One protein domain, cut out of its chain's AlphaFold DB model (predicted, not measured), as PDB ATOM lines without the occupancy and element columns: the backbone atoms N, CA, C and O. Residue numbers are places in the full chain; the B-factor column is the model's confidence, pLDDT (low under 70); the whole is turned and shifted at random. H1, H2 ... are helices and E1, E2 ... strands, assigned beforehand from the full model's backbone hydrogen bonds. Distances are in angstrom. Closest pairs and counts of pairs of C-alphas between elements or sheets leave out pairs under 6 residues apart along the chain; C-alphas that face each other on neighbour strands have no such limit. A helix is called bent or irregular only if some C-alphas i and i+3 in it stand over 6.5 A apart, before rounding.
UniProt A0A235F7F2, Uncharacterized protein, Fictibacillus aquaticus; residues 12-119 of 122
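This is residues 12 to 119 of the 122 residues of an uncharacterized protein of Fictibacillus aquaticus (UniProt A0A235F7F2). One antiparallel sheet of six strands is curled like part of a barrel, and a long stretch with no named element, residues 60 to 85, crosses its open side, pairing briefly with both edge strands, E3 and E4. One long helix, H1, grazes this body with residues 26 to 38, while its residues 12 to 21 stick out as a free arm. The printed part has 108 residues, with one named helix followed by six named strands, H1 E1 E2 E3 E4 E5 E6 along the chain; the sheet's order is E3 E1 E2 E6 E5 E4. The class is mixed, helices and strands. The whole is compact, with a radius of gyration of the C-alphas of 14.1 A and spans of 44 by 32 by 21 A.

The strongly twisted sheet is a folded sheet, bent back on itself into two leaves: E3, residues 86 to 88, E1, residues 44 to 47, and E2, residues 52 to 59, face E5, residues 105 to 108, and E4, residues 96 to 98, with E6, residues 112 to 118, as the hinge. E2 and E6 are antiparallel at 154 degrees, with N 55 and O 115 2.8 A apart, within hydrogen-bond range. E1 and E2 form a hairpin, with N 45 and O 54 at 2.8 A. E3 is antiparallel to E1, with N 46 and O 87 at 2.8 A. E4, E5 and E6 form a meander, each strand the antiparallel neighbour of the one before; N 107 and O 98 are 2.8 A apart, and N 106 and O 114 2.9 A. E5 is staggered, pairing with E6 over residues 105 to 107 and with E4 over 107 to 108. Residues 70 to 71 pair antiparallel with 96 to 97 of E4, and residues 74 to 75 pair parallel with 87 to 88 of E3. H1, residues 12 to 39, is on the sheet but only grazes it; its closest C-alphas to E2 are those of Ala 30 and Ile 53, 6.6 A. In H1 every O i to N i+4 pair is within hydrogen-bond range.

H1 runs 40.9 A from C-alpha 12 at (60.403, -15.801, 76.482) to C-alpha 39 at (29.260, 9.656, 69.108). E2 is 20.5 A long and E6 19.4 A, ending at C-alpha 118 at (43.323, -4.049, 63.572). E1 and E5 each measure 10.3 A, E3 7.1 A and E4 6.9 A.

The C-alphas farthest apart, those of Val 13 and Glu 59, are 44.9 A apart. The printed part has no cut. The link from E2 to E3 is long, with 26 residues. The mean pLDDT of the printed part is 86.5; residues 12 to 15, 61 to 69 and 100 to 103 are under 70.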
ATOM      1  N   LYS A  12      61.816 -15.433  76.670       66.44
ATOM      2  CA  LYS A  12      60.403 -15.801  76.482       66.44
ATOM      3  C   LYS A  12      59.471 -14.972  77.368       66.44
ATOM      4  O   LYS A  12      58.413 -14.543  76.914       66.44
ATOM      5  N   VAL A  13      59.877 -14.696  78.607       68.50
ATOM      6  CA  VAL A  13      59.144 -13.833  79.551       68.50
ATOM      7  C   VAL A  13      59.197 -12.373  79.098       68.50
ATOM      8  O   VAL A  13      58.208 -11.651  79.223       68.50
ATOM      9  N   GLN A  14      60.318 -11.927  78.527       67.94
ATOM     10  CA  GLN A  14      60.427 -10.589  77.940       67.94
ATOM     11  C   GLN A  14      59.544 -10.437  76.691       67.94
ATOM     12  O   GLN A  14      58.811  -9.452  76.591       67.94
ATOM     13  N   GLY A  15      59.543 -11.432  75.797       69.81
ATOM     14  CA  GLY A  15      58.681 -11.463  74.612       69.81
ATOM     15  C   GLY A  15      57.191 -11.450  74.963       69.81
ATOM     16  O   GLY A  15      56.448 -10.608  74.463       69.81
ATOM     17  N   ALA A  16      56.759 -12.292  75.907       77.62
ATOM     18  CA  ALA A  16      55.369 -12.320  76.375       77.62
ATOM     19  C   ALA A  16      54.923 -10.983  77.000       77.62
ATOM     20  O   ALA A  16      53.805 -10.521  76.772       77.62
ATOM     21  N   ARG A  17      55.807 -10.311  77.751       76.25
ATOM     22  CA  ARG A  17      55.522  -8.981  78.321       76.25
ATOM     23  C   ARG A  17      55.374  -7.901  77.251       76.25
ATOM     24  O   ARG A  17      54.548  -7.007  77.420       76.25
ATOM     25  N   GLN A  18      56.172  -7.950  76.186       79.19
ATOM     26  CA  GLN A  18      56.053  -7.001  75.077       79.19
ATOM     27  C   GLN A  18      54.747  -7.210  74.307       79.19
ATOM     28  O   GLN A  18      54.044  -6.234  74.057       79.19
ATOM     29  N   LEU A  19      54.377  -8.463  74.029       79.62
ATOM     30  CA  LEU A  19      53.108  -8.800  73.378       79.62
ATOM     31  C   LEU A  19      51.899  -8.319  74.193       79.62
ATOM     32  O   LEU A  19      51.025  -7.656  73.645       79.62
ATOM     33  N   ASN A  20      51.892  -8.550  75.511       83.56
ATOM     34  CA  ASN A  20      50.819  -8.047  76.377       83.56
ATOM     35  C   ASN A  20      50.720  -6.516  76.354       83.56
ATOM     36  O   ASN A  20      49.621  -5.976  76.331       83.56
ATOM     37  N   LYS A  21      51.849  -5.798  76.337       85.12
ATOM     38  CA  LYS A  21      51.833  -4.330  76.246       85.12
ATOM     39  C   LYS A  21      51.256  -3.833  74.921       85.12
ATOM     40  O   LYS A  21      50.477  -2.885  74.935       85.12
ATOM     41  N   MET A  22      51.633  -4.453  73.802       83.94
ATOM     42  CA  MET A  22      51.073  -4.113  72.489       83.94
ATOM     43  C   MET A  22      49.567  -4.364  72.455       83.94
ATOM     44  O   MET A  22      48.808  -3.512  72.004       83.94
ATOM     45  N   TYR A  23      49.134  -5.493  73.013       85.44
ATOM     46  CA  TYR A  23      47.729  -5.862  73.104       85.44
ATOM     47  C   TYR A  23      46.903  -4.877  73.943       85.44
ATOM     48  O   TYR A  23      45.867  -4.402  73.482       85.44
ATOM     49  N   GLU A  24      47.372  -4.505  75.138       88.88
ATOM     50  CA  GLU A  24      46.676  -3.523  75.981       88.88
ATOM     51  C   GLU A  24      46.625  -2.137  75.316       88.88
ATOM     52  O   GLU A  24      45.569  -1.506  75.290       88.88
ATOM     53  N   LYS A  25      47.716  -1.693  74.673       90.69
ATOM     54  CA  LYS A  25      47.715  -0.445  73.888       90.69
ATOM     55  C   LYS A  25      46.721  -0.514  72.722       90.69
ATOM     56  O   LYS A  25      45.996   0.447  72.469       90.69
ATOM     57  N   GLY A  26      46.653  -1.653  72.039       90.38
ATOM     58  CA  GLY A  26      45.673  -1.919  70.991       90.38
ATOM     59  C   GLY A  26      44.233  -1.806  71.488       90.38
ATOM     60  O   GLY A  26      43.410  -1.135  70.866       90.38
ATOM     61  N   LYS A  27      43.937  -2.381  72.660       90.81
ATOM     62  CA  LYS A  27      42.628  -2.255  73.316       90.81
ATOM     63  C   LYS A  27      42.276  -0.814  73.655       90.81
ATOM     64  O   LYS A  27      41.146  -0.399  73.413       90.81
ATOM     65  N   GLU A  28      43.215  -0.040  74.189       92.75
ATOM     66  CA  GLU A  28      42.992   1.381  74.484       92.75
ATOM     67  C   GLU A  28      42.669   2.180  73.214       92.75
ATOM     68  O   GLU A  28      41.719   2.970  73.198       92.75
ATOM     69  N   GLN A  29      43.409   1.940  72.126       93.06
ATOM     70  CA  GLN A  29      43.155   2.565  70.826       93.06
ATOM     71  C   GLN A  29      41.790   2.157  70.257       93.06
ATOM     72  O   GLN A  29      41.038   3.017  69.787       93.06
ATOM     73  N   ALA A  30      41.440   0.871  70.345       91.75
ATOM     74  CA  ALA A  30      40.139   0.374  69.921       91.75
ATOM     75  C   ALA A  30      39.004   1.009  70.746       91.75
ATOM     76  O   ALA A  30      38.012   1.480  70.195       91.75
ATOM     77  N   LEU A  31      39.164   1.127  72.066       94.44
ATOM     78  CA  LEU A  31      38.177   1.780  72.925       94.44
ATOM     79  C   LEU A  31      37.970   3.255  72.552       94.44
ATOM     80  O   LEU A  31      36.833   3.731  72.507       94.44
ATOM     81  N   ALA A  32      39.055   3.986  72.289       94.31
ATOM     82  CA  ALA A  32      38.982   5.383  71.876       94.31
ATOM     83  C   ALA A  32      38.245   5.534  70.536       94.31
ATOM     84  O   ALA A  32      37.309   6.329  70.435       94.31
ATOM     85  N   ALA A  33      38.604   4.728  69.533       93.50
ATOM     86  CA  ALA A  33      37.949   4.742  68.228       93.50
ATOM     87  C   ALA A  33      36.460   4.366  68.320       93.50
ATOM     88  O   ALA A  33      35.619   5.037  67.725       93.50
ATOM     89  N   ALA A  34      36.118   3.360  69.126       93.94
ATOM     90  CA  ALA A  34      34.742   2.943  69.371       93.94
ATOM     91  C   ALA A  34      33.878   4.050  69.985       93.94
ATOM     92  O   ALA A  34      32.740   4.260  69.564       93.94
ATOM     93  N   LYS A  35      34.416   4.787  70.967       96.12
ATOM     94  CA  LYS A  35      33.725   5.932  71.577       96.12
ATOM     95  C   LYS A  35      33.443   7.031  70.557       96.12
ATOM     96  O   LYS A  35      32.340   7.570  70.550       96.12
ATOM     97  N   GLU A  36      34.402   7.349  69.691       95.62
ATOM     98  CA  GLU A  36      34.193   8.331  68.619       95.62
ATOM     99  C   GLU A  36      33.147   7.845  67.607       95.62
ATOM    100  O   GLU A  36      32.199   8.566  67.302       95.62
ATOM    101  N   MET A  37      33.220   6.585  67.168       94.62
ATOM    102  CA  MET A  37      32.211   6.002  66.276       94.62
ATOM    103  C   MET A  37      30.806   5.991  66.896       94.62
ATOM    104  O   MET A  37      29.822   6.231  66.193       94.62
ATOM    105  N   GLN A  38      30.697   5.746  68.205       94.06
ATOM    106  CA  GLN A  38      29.428   5.792  68.928       94.06
ATOM    107  C   GLN A  38      28.846   7.212  68.961       94.06
ATOM    108  O   GLN A  38      27.648   7.375  68.716       94.06
ATOM    109  N   LYS A  39      29.675   8.241  69.200       94.81
ATOM    110  CA  LYS A  39      29.260   9.656  69.108       94.81
ATOM    111  C   LYS A  39      28.763  10.004  67.702       94.81
ATOM    112  O   LYS A  39      27.717  10.635  67.570       94.81
ATOM    113  N   ASP A  40      29.450   9.507  66.676       93.94
ATOM    114  CA  ASP A  40      29.079   9.659  65.262       93.94
ATOM    115  C   ASP A  40      27.865   8.801  64.844       93.94
ATOM    116  O   ASP A  40      27.437   8.851  63.690       93.94
ATOM    117  N   LYS A  41      27.302   7.993  65.755       92.12
ATOM    118  CA  LYS A  41      26.198   7.045  65.503       92.12
ATOM    119  C   LYS A  41      26.486   6.022  64.393       92.12
ATOM    120  O   LYS A  41      25.551   5.489  63.774       92.12
ATOM    121  N   LYS A  42      27.765   5.719  64.152       93.25
ATOM    122  CA  LYS A  42      28.208   4.713  63.178       93.25
ATOM    123  C   LYS A  42      27.865   3.308  63.665       93.25
ATOM    124  O   LYS A  42      27.832   3.038  64.866       93.25
ATOM    125  N   ASP A  43      27.564   2.424  62.720       95.38
ATOM    126  CA  ASP A  43      27.379   1.009  63.027       95.38
ATOM    127  C   ASP A  43      28.719   0.275  62.964       95.38
ATOM    128  O   ASP A  43      29.484   0.458  62.013       95.38
ATOM    129  N   PHE A  44      29.013  -0.509  63.997       95.81
ATOM    130  CA  PHE A  44      30.289  -1.192  64.131       95.81
ATOM    131  C   PHE A  44      30.203  -2.434  65.020       95.81
ATOM    132  O   PHE A  44      29.315  -2.571  65.865       95.81
ATOM    133  N   ILE A  45      31.200  -3.296  64.854       94.94
ATOM    134  CA  ILE A  45      31.502  -4.472  65.666       94.94
ATOM    135  C   ILE A  45      32.919  -4.298  66.221       94.94
ATOM    136  O   ILE A  45      33.783  -3.748  65.542       94.94
ATOM    137  N   ILE A  46      33.169  -4.751  67.445       93.69
ATOM    138  CA  ILE A  46      34.500  -4.761  68.063       93.69
ATOM    139  C   ILE A  46      34.801  -6.181  68.510       93.69
ATOM    140  O   ILE A  46      33.968  -6.785  69.178       93.69
ATOM    141  N   ASP A  47      35.996  -6.666  68.194       91.06
ATOM    142  CA  ASP A  47      36.580  -7.869  68.781       91.06
ATOM    143  C   ASP A  47      37.817  -7.460  69.592       91.06
ATOM    144  O   ASP A  47      38.847  -7.066  69.038       91.06
ATOM    145  N   VAL A  48      37.716  -7.511  70.920       88.56
ATOM    146  CA  VAL A  48      38.807  -7.119  71.820       88.56
ATOM    147  C   VAL A  48      39.848  -8.221  72.022       88.56
ATOM    148  O   VAL A  48      40.891  -7.926  72.604       88.56
ATOM    149  N   SER A  49      39.607  -9.447  71.536       84.12
ATOM    150  CA  SER A  49      40.588 -10.545  71.568       84.12
ATOM    151  C   SER A  49      41.733 -10.335  70.570       84.12
ATOM    152  O   SER A  49      42.850 -10.799  70.800       84.12
ATOM    153  N   GLY A  50      41.478  -9.575  69.501       82.31
ATOM    154  CA  GLY A  50      42.438  -9.200  68.460       82.31
ATOM    155  C   GLY A  50      42.438  -7.696  68.163       82.31
ATOM    156  O   GLY A  50      42.505  -7.334  66.992       82.31
ATOM    157  N   PRO A  51      42.367  -6.841  69.206       84.19
ATOM    158  CA  PRO A  51      41.865  -5.455  69.203       84.19
ATOM    159  C   PRO A  51      41.482  -4.911  67.821       84.19
ATOM    160  O   PRO A  51      42.220  -4.159  67.187       84.19
ATOM    161  N   MET A  52      40.308  -5.313  67.344       90.06
ATOM    162  CA  MET A  52      39.814  -5.037  66.000       90.06
ATOM    163  C   MET A  52      38.480  -4.300  66.071       90.06
ATOM    164  O   MET A  52      37.630  -4.614  66.902       90.06
ATOM    165  N   ILE A  53      38.276  -3.343  65.165       92.94
ATOM    166  CA  ILE A  53      36.975  -2.698  64.945       92.94
ATOM    167  C   ILE A  53      36.573  -2.883  63.496       92.94
ATOM    168  O   ILE A  53      37.363  -2.606  62.596       92.94
ATOM    169  N   CYS A  54      35.325  -3.276  63.279       93.31
ATOM    170  CA  CYS A  54      34.736  -3.425  61.965       93.31
ATOM    171  C   CYS A  54      33.564  -2.466  61.790       93.31
ATOM    172  O   CYS A  54      32.661  -2.441  62.616       93.31
ATOM    173  N   THR A  55      33.571  -1.673  60.725       95.19
ATOM    174  CA  THR A  55      32.544  -0.667  60.424       95.19
ATOM    175  C   THR A  55      31.620  -1.189  59.340       95.19
ATOM    176  O   THR A  55      32.083  -1.841  58.409       95.19
ATOM    177  N   TYR A  56      30.322  -0.918  59.458       94.75
ATOM    178  CA  TYR A  56      29.355  -1.345  58.453       94.75
ATOM    179  C   TYR A  56      29.657  -0.717  57.087       94.75
ATOM    180  O   TYR A  56      29.838   0.497  56.983       94.75
ATOM    181  N   GLU A  57      29.651  -1.547  56.048       92.75
ATOM    182  CA  GLU A  57      29.837  -1.133  54.657       92.75
ATOM    183  C   GLU A  57      28.512  -1.183  53.890       92.75
ATOM    184  O   GLU A  57      28.050  -0.181  53.345       92.75
ATOM    185  N   LYS A  58      27.904  -2.374  53.815       92.75
ATOM    186  CA  LYS A  58      26.729  -2.640  52.975       92.75
ATOM    187  C   LYS A  58      26.034  -3.944  53.353       92.75
ATOM    188  O   LYS A  58      26.636  -4.826  53.956       92.75
ATOM    189  N   GLU A  59      24.815  -4.104  52.860       90.44
ATOM    190  CA  GLU A  59      24.153  -5.402  52.774       90.44
ATOM    191  C   GLU A  59      24.717  -6.200  51.586       90.44
ATOM    192  O   GLU A  59      24.981  -5.663  50.503       90.44
ATOM    193  N   GLY A  60      24.898  -7.500  51.773       81.44
ATOM    194  CA  GLY A  60      25.434  -8.405  50.773       81.44
ATOM    195  C   GLY A  60      25.443  -9.849  51.259       81.44
ATOM    196  O   GLY A  60      25.821 -10.158  52.383       81.44
ATOM    197  N   LYS A  61      25.064 -10.772  50.379       68.94
ATOM    198  CA  LYS A  61      25.210 -12.195  50.676       68.94
ATOM    199  C   LYS A  61      26.643 -12.622  50.441       68.94
ATOM    200  O   LYS A  61      27.297 -12.164  49.504       68.94
ATOM    201  N   GLN A  62      27.096 -13.536  51.277       67.75
ATOM    202  CA  GLN A  62      28.334 -14.237  51.055       67.75
ATOM    203  C   GLN A  62      28.027 -15.703  50.796       67.75
ATOM    204  O   GLN A  62      27.409 -16.368  51.625       67.75
ATOM    205  N   ASP A  63      28.460 -16.195  49.643       62.91
ATOM    206  CA  ASP A  63      28.327 -17.603  49.299       62.91
ATOM    207  C   ASP A  63      29.539 -18.376  49.835       62.91
ATOM    208  O   ASP A  63      30.687 -18.057  49.525       62.91
ATOM    209  N   GLY A  64      29.279 -19.410  50.640       59.53
ATOM    210  CA  GLY A  64      30.264 -20.450  50.950       59.53
ATOM    211  C   GLY A  64      31.331 -20.132  52.007       59.53
ATOM    212  O   GLY A  64      32.429 -20.677  51.903       59.53
ATOM    213  N   LEU A  65      31.057 -19.302  53.024       62.97
ATOM    214  CA  LEU A  65      31.903 -19.300  54.229       62.97
ATOM    215  C   LEU A  65      31.488 -20.391  55.214       62.97
ATOM    216  O   LEU A  65      30.320 -20.511  55.577       62.97
ATOM    217  N   GLU A  66      32.482 -21.111  55.724       59.25
ATOM    218  CA  GLU A  66      32.363 -21.814  56.996       59.25
ATOM    219  C   GLU A  66      32.423 -20.772  58.119       59.25
ATOM    220  O   GLU A  66      33.397 -20.025  58.254       59.25
ATOM    221  N   PHE A  67      31.338 -20.661  58.885       57.50
ATOM    222  CA  PHE A  67      31.266 -19.769  60.033       57.50
ATOM    223  C   PHE A  67      32.200 -20.315  61.116       57.50
ATOM    224  O   PHE A  67      31.881 -21.295  61.783       57.50
ATOM    225  N   ASN A  68      33.349 -19.674  61.325       58.28
ATOM    226  CA  ASN A  68      33.917 -19.681  62.667       58.28
ATOM    227  C   ASN A  68      32.933 -18.883  63.530       58.28
ATOM    228  O   ASN A  68      32.791 -17.677  63.339       58.28
ATOM    229  N   ASP A  69      32.173 -19.592  64.365       68.00
ATOM    230  CA  ASP A  69      30.993 -19.085  65.072       68.00
ATOM    231  C   ASP A  69      31.380 -18.106  66.195       68.00
ATOM    232  O   ASP A  69      31.387 -18.453  67.378       68.00
ATOM    233  N   TYR A  70      31.655 -16.852  65.846       82.06
ATOM    234  CA  TYR A  70      31.627 -15.767  66.821       82.06
ATOM    235  C   TYR A  70      30.193 -15.246  66.943       82.06
ATOM    236  O   TYR A  70      29.414 -15.249  65.984       82.06
ATOM    237  N   LYS A  71      29.824 -14.792  68.139       92.50
ATOM    238  CA  LYS A  71      28.531 -14.153  68.388       92.50
ATOM    239  C   LYS A  71      28.749 -12.828  69.077       92.50
ATOM    240  O   LYS A  71      29.606 -12.732  69.951       92.50
ATOM    241  N   ILE A  72      27.924 -11.843  68.739       95.00
ATOM    242  CA  ILE A  72      27.844 -10.610  69.521       95.00
ATOM    243  C   ILE A  72      27.447 -10.980  70.950       95.00
ATOM    244  O   ILE A  72      26.395 -11.581  71.170       95.00
ATOM    245  N   GLN A  73      28.290 -10.639  71.917       96.19
ATOM    246  CA  GLN A  73      28.060 -10.953  73.326       96.19
ATOM    247  C   GLN A  73      27.380  -9.791  74.048       96.19
ATOM    248  O   GLN A  73      26.576 -10.021  74.949       96.19
ATOM    249  N   GLN A  74      27.663  -8.551  73.635       97.12
ATOM    250  CA  GLN A  74      27.093  -7.367  74.270       97.12
ATOM    251  C   GLN A  74      26.965  -6.178  73.314       97.12
ATOM    252  O   GLN A  74      27.735  -6.019  72.369       97.12
ATOM    253  N   THR A  75      26.009  -5.293  73.592       96.25
ATOM    254  CA  THR A  75      25.946  -3.982  72.942       96.25
ATOM    255  C   THR A  75      26.959  -3.028  73.577       96.25
ATOM    256  O   THR A  75      27.028  -2.904  74.801       96.25
ATOM    257  N   PHE A  76      27.745  -2.330  72.759       96.44
ATOM    258  CA  PHE A  76      28.762  -1.404  73.242       96.44
ATOM    259  C   PHE A  76      28.137  -0.162  73.897       96.44
ATOM    260  O   PHE A  76      27.340   0.553  73.286       96.44
ATOM    261  N   ASN A  77      28.548   0.127  75.133       94.44
ATOM    262  CA  ASN A  77      28.035   1.226  75.959       94.44
ATOM    263  C   ASN A  77      29.110   2.266  76.338       94.44
ATOM    264  O   ASN A  77      28.862   3.115  77.192       94.44
ATOM    265  N   GLY A  78      30.290   2.217  75.712       94.25
ATOM    266  CA  GLY A  78      31.404   3.124  76.008       94.25
ATOM    267  C   GLY A  78      32.507   2.522  76.885       94.25
ATOM    268  O   GLY A  78      33.472   3.223  77.198       94.25
ATOM    269  N   SER A  79      32.415   1.249  77.269       94.81
ATOM    270  CA  SER A  79      33.456   0.533  78.018       94.81
ATOM    271  C   SER A  79      33.543  -0.941  77.624       94.81
ATOM    272  O   SER A  79      32.624  -1.473  77.007       94.81
ATOM    273  N   PHE A  80      34.653  -1.585  77.993       93.38
ATOM    274  CA  PHE A  80      34.823  -3.031  77.876       93.38
ATOM    275  C   PHE A  80      34.628  -3.709  79.231       93.38
ATOM    276  O   PHE A  80      35.187  -3.273  80.239       93.38
ATOM    277  N   ASP A  81      33.878  -4.802  79.217       93.06
ATOM    278  CA  ASP A  81      33.701  -5.717  80.330       93.06
ATOM    279  C   ASP A  81      34.725  -6.856  80.271       93.06
ATOM    280  O   ASP A  81      35.153  -7.307  79.209       93.06
ATOM    281  N   LYS A  82      35.119  -7.349  81.449       86.00
ATOM    282  CA  LYS A  82      36.258  -8.266  81.625       86.00
ATOM    283  C   LYS A  82      36.107  -9.630  80.928       86.00
ATOM    284  O   LYS A  82      37.114 -10.289  80.700       86.00
ATOM    285  N   ASN A  83      34.880 -10.048  80.619       89.69
ATOM    286  CA  ASN A  83      34.562 -11.374  80.067       89.69
ATOM    287  C   ASN A  83      33.803 -11.288  78.733       89.69
ATOM    288  O   ASN A  83      33.065 -12.209  78.382       89.69
ATOM    289  N   VAL A  84      33.908 -10.151  78.051       93.00
ATOM    290  CA  VAL A  84      33.216  -9.903  76.792       93.00
ATOM    291  C   VAL A  84      34.263  -9.515  75.764       93.00
ATOM    292  O   VAL A  84      34.933  -8.488  75.899       93.00
ATOM    293  N   ASP A  85      34.377 -10.359  74.748       91.94
ATOM    294  CA  ASP A  85      35.323 -10.230  73.654       91.94
ATOM    295  C   ASP A  85      34.694  -9.506  72.461       91.94
ATOM    296  O   ASP A  85      35.342  -8.680  71.825       91.94
ATOM    297  N   VAL A  86      33.413  -9.762  72.182       93.94
ATOM    298  CA  VAL A  86      32.755  -9.266  70.968       93.94
ATOM    299  C   VAL A  86      31.574  -8.353  71.288       93.94
ATOM    300  O   VAL A  86      30.570  -8.775  71.869       93.94
ATOM    301  N   TYR A  87      31.663  -7.108  70.824       96.38
ATOM    302  CA  TYR A  87      30.631  -6.085  70.977       96.38
ATOM    303  C   TYR A  87      30.070  -5.658  69.626       96.38
ATOM    304  O   TYR A  87      30.772  -5.685  68.620       96.38
ATOM    305  N   ALA A  88      28.838  -5.154  69.613       96.38
ATOM    306  CA  ALA A  88      28.308  -4.387  68.488       96.38
ATOM    307  C   ALA A  88      27.650  -3.096  68.964       96.38
ATOM    308  O   ALA A  88      27.172  -3.018  70.095       96.38
ATOM    309  N   SER A  89      27.595  -2.071  68.117       96.56
ATOM    310  CA  SER A  89      26.909  -0.826  68.470       96.56
ATOM    311  C   SER A  89      25.395  -0.908  68.277       96.56
ATOM    312  O   SER A  89      24.658  -0.308  69.060       96.56
ATOM    313  N   LYS A  90      24.927  -1.652  67.265       93.56
ATOM    314  CA  LYS A  90      23.493  -1.784  66.945       93.56
ATOM    315  C   LYS A  90      23.000  -3.221  66.813       93.56
ATOM    316  O   LYS A  90      21.814  -3.453  67.038       93.56
ATOM    317  N   LEU A  91      23.866  -4.168  66.444       93.69
ATOM    318  CA  LEU A  91      23.437  -5.552  66.250       93.69
ATOM    319  C   LEU A  91      22.943  -6.180  67.566       93.69
ATOM    320  O   LEU A  91      23.522  -5.917  68.627       93.69
ATOM    321  N   PRO A  92      21.898  -7.025  67.509       94.50
ATOM    322  CA  PRO A  92      21.435  -7.774  68.665       94.50
ATOM    323  C   PRO A  92      22.515  -8.683  69.258       94.50
ATOM    324  O   PRO A  92      23.331  -9.280  68.554       94.50
ATOM    325  N   VAL A  93      22.459  -8.862  70.576       95.62
ATOM    326  CA  VAL A  93      23.216  -9.923  71.247       95.62
ATOM    327  C   VAL A  93      22.779 -11.279  70.693       95.62
ATOM    328  O   VAL A  93      21.591 -11.545  70.520       95.62
ATOM    329  N   GLY A  94      23.753 -12.143  70.421       94.31
ATOM    330  CA  GLY A  94      23.552 -13.461  69.833       94.31
ATOM    331  C   GLY A  94      23.659 -13.500  68.311       94.31
ATOM    332  O   GLY A  94      23.777 -14.607  67.786       94.31
ATOM    333  N   THR A  95      23.687 -12.346  67.625       92.62
ATOM    334  CA  THR A  95      23.921 -12.296  66.176       92.62
ATOM    335  C   THR A  95      25.229 -12.996  65.838       92.62
ATOM    336  O   THR A  95      26.284 -12.652  66.383       92.62
ATOM    337  N   LYS A  96      25.152 -13.988  64.951       91.31
ATOM    338  CA  LYS A  96      26.331 -14.702  64.460       91.31
ATOM    339  C   LYS A  96      27.091 -13.848  63.461       91.31
ATOM    340  O   LYS A  96      26.492 -13.236  62.572       91.31
ATOM    341  N   ILE A  97      28.410 -13.860  63.596       88.50
ATOM    342  CA  ILE A  97      29.334 -13.182  62.694       88.50
ATOM    343  C   ILE A  97      30.408 -14.164  62.223       88.50
ATOM    344  O   ILE A  97      30.800 -15.070  62.958       88.50
ATOM    345  N   SER A  98      30.885 -13.985  60.999       86.38
ATOM    346  CA  SER A  98      31.916 -14.808  60.379       86.38
ATOM    347  C   SER A  98      32.907 -13.966  59.591       86.38
ATOM    348  O   SER A  98      32.594 -12.913  59.041       86.38
ATOM    349  N   GLY A  99      34.137 -14.457  59.523       77.00
ATOM    350  CA  GLY A  99      35.209 -13.886  58.722       77.00
ATOM    351  C   GLY A  99      36.326 -14.903  58.547       77.00
ATOM    352  O   GLY A  99      36.466 -15.837  59.342       77.00
ATOM    353  N   LYS A 100      37.126 -14.744  57.490       65.06
ATOM    354  CA  LYS A 100      38.369 -15.517  57.357       65.06
ATOM    355  C   LYS A 100      39.397 -14.998  58.368       65.06
ATOM    356  O   LYS A 100      39.400 -13.815  58.696       65.06
ATOM    357  N   ALA A 101      40.299 -15.861  58.833       58.03
ATOM    358  CA  ALA A 101      41.460 -15.405  59.597       58.03
ATOM    359  C   ALA A 101      42.239 -14.366  58.765       58.03
ATOM    360  O   ALA A 101      42.471 -14.593  57.576       58.03
ATOM    361  N   ASN A 102      42.606 -13.232  59.371       60.53
ATOM    362  CA  ASN A 102      43.249 -12.088  58.703       60.53
ATOM    363  C   ASN A 102      42.405 -11.417  57.600       60.53
ATOM    364  O   ASN A 102      42.937 -10.696  56.761       60.53
ATOM    365  N   SER A 103      41.096 -11.666  57.574       68.00
ATOM    366  CA  SER A 103      40.166 -10.961  56.698       68.00
ATOM    367  C   SER A 103      40.017  -9.513  57.147       68.00
ATOM    368  O   SER A 103      39.815  -9.245  58.330       68.00
ATOM    369  N   GLU A 104      40.043  -8.592  56.188       82.31
ATOM    370  CA  GLU A 104      39.601  -7.206  56.380       82.31
ATOM    371  C   GLU A 104      38.070  -7.095  56.375       82.31
ATOM    372  O   GLU A 104      37.541  -6.002  56.502       82.31
ATOM    373  N   LEU A 105      37.341  -8.203  56.209       87.38
ATOM    374  CA  LEU A 105      35.881  -8.222  56.161       87.38
ATOM    375  C   LEU A 105      35.277  -9.189  57.183       87.38
ATOM    376  O   LEU A 105      35.713 -10.342  57.296       87.38
ATOM    377  N   LEU A 106      34.222  -8.731  57.850       89.00
ATOM    378  CA  LEU A 106      33.304  -9.530  58.659       89.00
ATOM    379  C   LEU A 106      31.913  -9.530  58.032       89.00
ATOM    380  O   LEU A 106      31.481  -8.554  57.422       89.00
ATOM    381  N   TYR A 107      31.201 -10.626  58.233       90.00
ATOM    382  CA  TYR A 107      29.874 -10.868  57.698       90.00
ATOM    383  C   TYR A 107      28.955 -11.303  58.827       90.00
ATOM    384  O   TYR A 107      29.361 -12.069  59.695       90.00
ATOM    385  N   THR A 108      27.719 -10.827  58.832       89.62
ATOM    386  CA  THR A 108      26.700 -11.273  59.788       89.62
ATOM    387  C   THR A 108      25.788 -12.318  59.149       89.62
ATOM    388  O   THR A 108      25.642 -12.381  57.927       89.62
ATOM    389  N   GLU A 109      25.092 -13.106  59.968       87.44
ATOM    390  CA  GLU A 109      24.057 -14.032  59.478       87.44
ATOM    391  C   GLU A 109      22.876 -13.338  58.778       87.44
ATOM    392  O   GLU A 109      22.170 -13.971  57.996       87.44
ATOM    393  N   SER A 110      22.670 -12.037  59.022       85.38
ATOM    394  CA  SER A 110      21.673 -11.229  58.309       85.38
ATOM    395  C   SER A 110      22.119 -10.817  56.904       85.38
ATOM    396  O   SER A 110      21.285 -10.359  56.128       85.38
ATOM    397  N   GLY A 111      23.399 -11.003  56.559       87.75
ATOM    398  CA  GLY A 111      23.981 -10.548  55.296       87.75
ATOM    399  C   GLY A 111      24.565  -9.136  55.354       87.75
ATOM    400  O   GLY A 111      24.767  -8.519  54.316       87.75
ATOM    401  N   SER A 112      24.857  -8.599  56.534       91.19
ATOM    402  CA  SER A 112      25.542  -7.312  56.652       91.19
ATOM    403  C   SER A 112      27.055  -7.526  56.543       91.19
ATOM    404  O   SER A 112      27.608  -8.450  57.142       91.19
ATOM    405  N   VAL A 113      27.730  -6.673  55.774       91.94
ATOM    406  CA  VAL A 113      29.178  -6.716  55.534       91.94
ATOM    407  C   VAL A 113      29.842  -5.559  56.268       91.94
ATOM    408  O   VAL A 113      29.417  -4.409  56.141       91.94
ATOM    409  N   TYR A 114      30.910  -5.862  56.997       92.94
ATOM    410  CA  TYR A 114      31.696  -4.907  57.765       92.94
ATOM    411  C   TYR A 114      33.158  -4.937  57.319       92.94
ATOM    412  O   TYR A 114      33.708  -6.013  57.104       92.94
ATOM    413  N   SER A 115      33.792  -3.768  57.230       92.56
ATOM    414  CA  SER A 115      35.224  -3.602  56.967       92.56
ATOM    415  C   SER A 115      35.997  -3.398  58.264       92.56
ATOM    416  O   SER A 115      35.636  -2.544  59.073       92.56
ATOM    417  N   CYS A 116      37.044  -4.185  58.469       91.50
ATOM    418  CA  CYS A 116      37.759  -4.371  59.720       91.50
ATOM    419  C   CYS A 116      39.146  -3.739  59.710       91.50
ATOM    420  O   CYS A 116      39.919  -3.888  58.767       91.50
ATOM    421  N   LYS A 117      39.493  -3.100  60.828       90.25
ATOM    422  CA  LYS A 117      40.818  -2.557  61.104       90.25
ATOM    423  C   LYS A 117      41.348  -3.108  62.423       90.25
ATOM    424  O   LYS A 117      40.660  -3.047  63.442       90.25
ATOM    425  N   TYR A 118      42.590  -3.580  62.398       87.38
ATOM    426  CA  TYR A 118      43.323  -4.049  63.572       87.38
ATOM    427  C   TYR A 118      44.089  -2.899  64.229       87.38
ATOM    428  O   TYR A 118      44.684  -2.057  63.550       87.38
ATOM    429  N   TYR A 119      44.099  -2.885  65.556       84.44
ATOM    430  CA  TYR A 119      44.855  -1.957  66.386       84.44
ATOM    431  C   TYR A 119      45.925  -2.752  67.133       84.44
ATOM    432  O   TYR A 119      45.728  -3.175  68.266       84.44
TER     433      TYR A 119